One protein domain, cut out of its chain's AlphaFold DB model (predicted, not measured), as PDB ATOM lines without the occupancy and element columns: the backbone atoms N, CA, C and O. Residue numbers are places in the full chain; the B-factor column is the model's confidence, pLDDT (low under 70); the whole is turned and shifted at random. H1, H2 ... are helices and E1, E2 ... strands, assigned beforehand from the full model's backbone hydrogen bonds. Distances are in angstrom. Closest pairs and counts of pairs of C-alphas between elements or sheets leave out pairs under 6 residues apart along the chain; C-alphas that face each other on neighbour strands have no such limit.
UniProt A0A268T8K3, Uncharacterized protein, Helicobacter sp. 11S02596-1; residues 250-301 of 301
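AT A GLANCE: This is residues 250 to 301 of the 301 residues of an uncharacterized protein of Helicobacter sp. 11S02596-1 (UniProt A0A268T8K3). A two-stranded hairpin, E1 and E2, has helix H1 packed beside E2 and short helix H2 packed near both strands; a long loop, residues 273 to 285, leads from H2 back to E1. The 52 printed residues hold H1, H2, E1, E2 in chain order, the sheet antiparallel and the class mixed. The whole is compact, radius of gyration of the C-alphas 10.1 A, and rounded, spanning 28 by 23 by 18 A.

IN THESE COORDINATES: E1 is residues 286 to 290, 13.6 A; E2 is 296 to 300, 13.7 A, ending at C-alpha 300 (-6.081, 32.081, 49.509). H1 is 250 to 263, 20.5 A, from C-alpha 250 (-2.136, 33.706, 39.938); H2 is 268 to 272, 6.1 A.

HOW THE PARTS SIT: Hairpin E1 and E2 is antiparallel at 146 degrees, with N 287 and O 299 within hydrogen-bond range at 2.8 A. The closest C-alphas of H1 and E2, Ser 254 and Leu 298, are 4.6 A apart; those of H2 and E1, Ala 272 and Ala 288, 5.0 A. H1 and H2 are close but not clearly touching, the closest C-alphas, Asp 258 and Ile 268, being 6.6 A apart. In H1 and H2 every O i to N i+4 pair is within hydrogen-bond range.

THE WHOLE: The farthest C-alphas, Gly 283 and Glu 293, are 29.7 A apart. The printed part has no cut; H2 to E1 is a long link. Residues 250 to 251 are under pLDDT 70.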
ATOM      1  N   ARG A 250      -1.395  34.936  39.616       50.88
ATOM      2  CA  ARG A 250      -2.136  33.706  39.938       50.88
ATOM      3  C   ARG A 250      -1.327  32.402  39.832       50.88
ATOM      4  O   ARG A 250      -1.498  31.545  40.690       50.88
ATOM      5  N   GLN A 251      -0.477  32.229  38.813       59.28
ATOM      6  CA  GLN A 251       0.334  31.005  38.670       59.28
ATOM      7  C   GLN A 251       1.416  30.938  39.755       59.28
ATOM      8  O   GLN A 251       1.603  29.887  40.363       59.28
ATOM      9  N   ASN A 252       2.022  32.081  40.082       73.81
ATOM     10  CA  ASN A 252       3.017  32.176  41.152       73.81
ATOM     11  C   ASN A 252       2.391  31.926  42.534       73.81
ATOM     12  O   ASN A 252       2.985  31.243  43.361       73.81
ATOM     13  N   GLN A 253       1.168  32.419  42.775       81.88
ATOM     14  CA  GLN A 253       0.461  32.195  44.037       81.88
ATOM     15  C   GLN A 253       0.122  30.713  44.261       81.88
ATOM     16  O   GLN A 253       0.378  30.190  45.340       81.88
ATOM     17  N   SER A 254      -0.424  30.019  43.255       87.38
ATOM     18  CA  SER A 254      -0.764  28.598  43.406       87.38
ATOM     19  C   SER A 254       0.474  27.730  43.631       87.38
ATOM     20  O   SER A 254       0.407  26.791  44.416       87.38
ATOM     21  N   GLN A 255       1.586  28.024  42.947       87.62
ATOM     22  CA  GLN A 255       2.847  27.296  43.124       87.62
ATOM     23  C   GLN A 255       3.435  27.509  44.521       87.62
ATOM     24  O   GLN A 255       3.886  26.553  45.145       87.62
ATOM     25  N   TYR A 256       3.379  28.743  45.031       89.19
ATOM     26  CA  TYR A 256       3.810  29.061  46.389       89.19
ATOM     27  C   TYR A 256       2.998  28.291  47.438       89.19
ATOM     28  O   TYR A 256       3.573  27.584  48.263       89.19
ATOM     29  N   ILE A 257       1.666  28.352  47.353       89.38
ATOM     30  CA  ILE A 257       0.788  27.660  48.303       89.38
ATOM     31  C   ILE A 257       1.004  26.139  48.244       89.38
ATOM     32  O   ILE A 257       1.103  25.503  49.290       89.38
ATOM     33  N   ASP A 258       1.134  25.558  47.044       89.56
ATOM     34  CA  ASP A 258       1.425  24.123  46.895       89.56
ATOM     35  C   ASP A 258       2.771  23.756  47.539       89.56
ATOM     36  O   ASP A 258       2.884  22.728  48.203       89.56
ATOM     37  N   SER A 259       3.789  24.613  47.407       89.25
ATOM     38  CA  SER A 259       5.100  24.379  48.022       89.25
ATOM     39  C   SER A 259       5.062  24.410  49.555       89.25
ATOM     40  O   SER A 259       5.719  23.579  50.180       89.25
ATOM     41  N   GLU A 260       4.273  25.299  50.165       90.19
ATOM     42  CA  GLU A 260       4.126  25.365  51.626       90.19
ATOM     43  C   GLU A 260       3.320  24.185  52.179       90.19
ATOM     44  O   GLU A 260       3.726  23.566  53.162       90.19
ATOM     45  N   LEU A 261       2.230  23.796  51.511       88.94
ATOM     46  CA  LEU A 261       1.436  22.635  51.922       88.94
ATOM     47  C   LEU A 261       2.230  21.327  51.822       88.94
ATOM     48  O   LEU A 261       2.130  20.467  52.703       88.94
ATOM     49  N   ARG A 262       3.090  21.192  50.804       89.81
ATOM     50  CA  ARG A 262       3.965  20.021  50.654       89.81
ATOM     51  C   ARG A 262       4.959  19.869  51.799       89.81
ATOM     52  O   ARG A 262       5.227  18.734  52.188       89.81
ATOM     53  N   LYS A 263       5.464  20.964  52.384       89.38
ATOM     54  CA  LYS A 263       6.324  20.896  53.586       89.38
ATOM     55  C   LYS A 263       5.603  20.258  54.776       89.38
ATOM     56  O   LYS A 263       6.251  19.719  55.664       89.38
ATOM     57  N   GLN A 264       4.273  20.300  54.776       85.38
ATOM     58  CA  GLN A 264       3.407  19.739  55.811       85.38
ATOM     59  C   GLN A 264       2.769  18.401  55.386       85.38
ATOM     60  O   GLN A 264       1.901  17.881  56.083       85.38
ATOM     61  N   GLY A 265       3.188  17.819  54.253       87.69
ATOM     62  CA  GLY A 265       2.684  16.531  53.761       87.69
ATOM     63  C   GLY A 265       1.255  16.572  53.199       87.69
ATOM     64  O   GLY A 265       0.588  15.533  53.116       87.69
ATOM     65  N   ILE A 266       0.775  17.762  52.829       87.62
ATOM     66  CA  ILE A 266      -0.559  17.989  52.269       87.62
ATOM     67  C   ILE A 266      -0.423  18.302  50.786       87.62
ATOM     68  O   ILE A 266       0.373  19.148  50.379       87.62
ATOM     69  N   TYR A 267      -1.215  17.612  49.971       90.44
ATOM     70  CA  TYR A 267      -1.208  17.780  48.522       90.44
ATOM     71  C   TYR A 267      -2.449  18.535  48.050       90.44
ATOM     72  O   TYR A 267      -3.487  18.539  48.709       90.44
ATOM     73  N   ILE A 268      -2.386  19.122  46.853       86.56
ATOM     74  CA  ILE A 268      -3.527  19.811  46.229       86.56
ATOM     75  C   ILE A 268      -4.810  18.964  46.172       86.56
ATOM     76  O   ILE A 268      -5.910  19.499  46.281       86.56
ATOM     77  N   GLN A 269      -4.676  17.642  46.040       86.38
ATOM     78  CA  GLN A 269      -5.802  16.708  46.072       86.38
ATOM     79  C   GLN A 269      -6.453  16.664  47.456       86.38
ATOM     80  O   GLN A 269      -7.677  16.666  47.550       86.38
ATOM     81  N   ASP A 270      -5.654  16.710  48.524       86.56
ATOM     82  CA  ASP A 270      -6.170  16.709  49.892       86.56
ATOM     83  C   ASP A 270      -7.003  17.970  50.173       86.56
ATOM     84  O   ASP A 270      -8.035  17.901  50.838       86.56
ATOM     85  N   VAL A 271      -6.597  19.108  49.597       85.12
ATOM     86  CA  VAL A 271      -7.345  20.375  49.665       85.12
ATOM     87  C   VAL A 271      -8.609  20.330  48.802       85.12
ATOM     88  O   VAL A 271      -9.668  20.779  49.234       85.12
ATOM     89  N   ALA A 272      -8.519  19.785  47.585       86.38
ATOM     90  CA  ALA A 272      -9.642  19.696  46.650       86.38
ATOM     91  C   ALA A 272     -10.763  18.770  47.137       86.38
ATOM     92  O   ALA A 272     -11.936  19.061  46.913       86.38
ATOM     93  N   PHE A 273     -10.399  17.677  47.805       85.25
ATOM     94  CA  PHE A 273     -11.334  16.665  48.292       85.25
ATOM     95  C   PHE A 273     -11.578  16.741  49.805       85.25
ATOM     96  O   PHE A 273     -12.316  15.914  50.332       85.25
ATOM     97  N   GLN A 274     -10.982  17.726  50.493       80.69
ATOM     98  CA  GLN A 274     -11.104  17.942  51.941       80.69
ATOM     99  C   GLN A 274     -10.826  16.669  52.766       80.69
ATOM    100  O   GLN A 274     -11.484  16.401  53.767       80.69
ATOM    101  N   THR A 275      -9.856  15.859  52.333       74.69
ATOM    102  CA  THR A 275      -9.545  14.550  52.944       74.69
ATOM    103  C   THR A 275      -8.740  14.675  54.234       74.69
ATOM    104  O   THR A 275      -8.702  13.742  55.035       74.69
ATOM    105  N   LYS A 276      -8.076  15.816  54.436       79.25
ATOM    106  CA  LYS A 276      -7.251  16.128  55.605       79.25
ATOM    107  C   LYS A 276      -7.626  17.494  56.164       79.25
ATOM    108  O   LYS A 276      -8.157  18.340  55.451       79.25
ATOM    109  N   SER A 277      -7.293  17.720  57.434       78.88
ATOM    110  CA  SER A 277      -7.350  19.058  58.030       78.88
ATOM    111  C   SER A 277      -6.371  19.980  57.296       78.88
ATOM    112  O   SER A 277      -5.179  19.680  57.242       78.88
ATOM    113  N   ILE A 278      -6.880  21.058  56.688       83.19
ATOM    114  CA  ILE A 278      -6.090  21.990  55.874       83.19
ATOM    115  C   ILE A 278      -5.577  23.116  56.786       83.19
ATOM    116  O   ILE A 278      -6.382  23.898  57.293       83.19
ATOM    117  N   PRO A 279      -4.259  23.219  57.011       77.75
ATOM    118  CA  PRO A 279      -3.662  24.265  57.822       77.75
ATOM    119  C   PRO A 279      -3.682  25.609  57.089       77.75
ATOM    120  O   PRO A 279      -3.747  25.691  55.861       77.75
ATOM    121  N   LEU A 280      -3.603  26.680  57.873       85.62
ATOM    122  CA  LEU A 280      -3.466  28.038  57.358       85.62
ATOM    123  C   LEU A 280      -2.066  28.215  56.758       85.62
ATOM    124  O   LEU A 280      -1.066  27.952  57.426       85.62
ATOM    125  N   VAL A 281      -1.995  28.719  55.527       83.69
ATOM    126  CA  VAL A 281      -0.738  29.151  54.900       83.69
ATOM    127  C   VAL A 281      -0.686  30.673  55.024       83.69
ATOM    128  O   VAL A 281      -1.626  31.357  54.618       83.69
ATOM    129  N   ASP A 282       0.353  31.208  55.668       81.00
ATOM    130  CA  ASP A 282       0.480  32.634  56.029       81.00
ATOM    131  C   ASP A 282      -0.732  33.213  56.788       81.00
ATOM    132  O   ASP A 282      -1.144  34.356  56.573       81.00
ATOM    133  N   GLY A 283      -1.352  32.408  57.657       82.94
ATOM    134  CA  GLY A 283      -2.533  32.820  58.425       82.94
ATOM    135  C   GLY A 283      -3.814  32.957  57.593       82.94
ATOM    136  O   GLY A 283      -4.800  33.502  58.085       82.94
ATOM    137  N   LYS A 284      -3.822  32.471  56.344       85.75
ATOM    138  CA  LYS A 284      -4.977  32.506  55.439       85.75
ATOM    139  C   LYS A 284      -5.452  31.103  55.092       85.75
ATOM    140  O   LYS A 284      -4.653  30.185  54.900       85.75
ATOM    141  N   GLU A 285      -6.769  30.952  54.979       85.81
ATOM    142  CA  GLU A 285      -7.377  29.710  54.501       85.81
ATOM    143  C   GLU A 285      -7.035  29.494  53.029       85.81
ATOM    144  O   GLU A 285      -7.035  30.432  52.228       85.81
ATOM    145  N   VAL A 286      -6.760  28.245  52.668       89.12
ATOM    146  CA  VAL A 286      -6.459  27.848  51.295       89.12
ATOM    147  C   VAL A 286      -7.648  27.097  50.714       89.12
ATOM    148  O   VAL A 286      -8.193  26.192  51.339       89.12
ATOM    149  N   VAL A 287      -8.024  27.447  49.487       89.19
ATOM    150  CA  VAL A 287      -9.063  26.767  48.712       89.19
ATOM    151  C   VAL A 287      -8.502  26.259  47.388       89.19
ATOM    152  O   VAL A 287      -7.687  26.922  46.742       89.19
ATOM    153  N   ALA A 288      -8.967  25.083  46.969       90.56
ATOM    154  CA  ALA A 288      -8.702  24.539  45.644       90.56
ATOM    155  C   ALA A 288      -9.853  24.889  44.691       90.56
ATOM    156  O   ALA A 288     -11.025  24.694  45.007       90.56
ATOM    157  N   LEU A 289      -9.515  25.402  43.511       85.19
ATOM    158  CA  LEU A 289     -10.449  25.743  42.439       85.19
ATOM    159  C   LEU A 289     -10.083  24.972  41.170       85.19
ATOM    160  O   LEU A 289      -8.944  24.544  41.013       85.19
ATOM    161  N   ARG A 290     -11.043  24.811  40.258       84.50
ATOM    162  CA  ARG A 290     -10.860  24.085  38.996       84.50
ATOM    163  C   ARG A 290     -10.867  25.049  37.811       84.50
ATOM    164  O   ARG A 290     -11.733  25.923  37.744       84.50
ATOM    165  N   ASP A 291      -9.906  24.917  36.902       83.81
ATOM    166  CA  ASP A 291      -9.875  25.686  35.655       83.81
ATOM    167  C   ASP A 291     -10.777  25.074  34.561       83.81
ATOM    168  O   ASP A 291     -11.447  24.059  34.768       83.81
ATOM    169  N   TYR A 292     -10.818  25.713  33.388       73.69
ATOM    170  CA  TYR A 292     -11.632  25.271  32.250       73.69
ATOM    171  C   TYR A 292     -11.129  23.961  31.613       73.69
ATOM    172  O   TYR A 292     -11.893  23.308  30.908       73.69
ATOM    173  N   GLU A 293      -9.875  23.564  31.867       79.38
ATOM    174  CA  GLU A 293      -9.289  22.281  31.439       79.38
ATOM    175  C   GLU A 293      -9.515  21.179  32.482       79.38
ATOM    176  O   GLU A 293      -9.144  20.023  32.278       79.38
ATOM    177  N   GLY A 294     -10.128  21.522  33.614       77.44
ATOM    178  CA  GLY A 294     -10.413  20.597  34.688       77.44
ATOM    179  C   GLY A 294      -9.256  20.371  35.665       77.44
ATOM    180  O   GLY A 294      -9.372  19.454  36.483       77.44
ATOM    181  N   LYS A 295      -8.184  21.170  35.616       84.25
ATOM    182  CA  LYS A 295      -7.032  21.099  36.529       84.25
ATOM    183  C   LYS A 295      -7.290  21.914  37.795       84.25
ATOM    184  O   LYS A 295      -7.880  22.995  37.745       84.25
ATOM    185  N   TYR A 296      -6.842  21.392  38.935       86.50
ATOM    186  CA  TYR A 296      -6.930  22.096  40.212       86.50
ATOM    187  C   TYR A 296      -5.792  23.109  40.372       86.50
ATOM    188  O   TYR A 296      -4.650  22.826  40.013       86.50
ATOM    189  N   PHE A 297      -6.101  24.264  40.955       89.31
ATOM    190  CA  PHE A 297      -5.130  25.261  41.406       89.31
ATOM    191  C   PHE A 297      -5.530  25.822  42.777       89.31
ATOM    192  O   PHE A 297      -6.708  25.820  43.140       89.31
ATOM    193  N   LEU A 298      -4.548  26.295  43.543       89.25
ATOM    194  CA  LEU A 298      -4.715  26.749  44.925       89.25
ATOM    195  C   LEU A 298      -4.763  28.274  45.015       89.25
ATOM    196  O   LEU A 298      -4.076  28.985  44.274       89.25
ATOM    197  N   ARG A 299      -5.564  28.785  45.949       88.81
ATOM    198  CA  ARG A 299      -5.685  30.218  46.226       88.81
ATOM    199  C   ARG A 299      -5.974  30.455  47.705       88.81
ATOM    200  O   ARG A 299      -6.625  29.630  48.336       88.81
ATOM    201  N   PHE A 300      -5.549  31.600  48.235       88.69
ATOM    202  CA  PHE A 300      -6.081  32.081  49.509       88.69
ATOM    203  C   PHE A 300      -7.564  32.438  49.361       88.69
ATOM    204  O   PHE A 300      -7.961  32.992  48.328       88.69
ATOM    205  N   LYS A 301      -8.351  32.091  50.375       81.50
ATOM    206  CA  LYS A 301      -9.752  32.482  50.514       81.50
ATOM    207  C   LYS A 301      -9.885  33.984  50.751       81.50
ATOM    208  O   LYS A 301      -8.995  34.562  51.419       81.50
TER     209      LYS A 301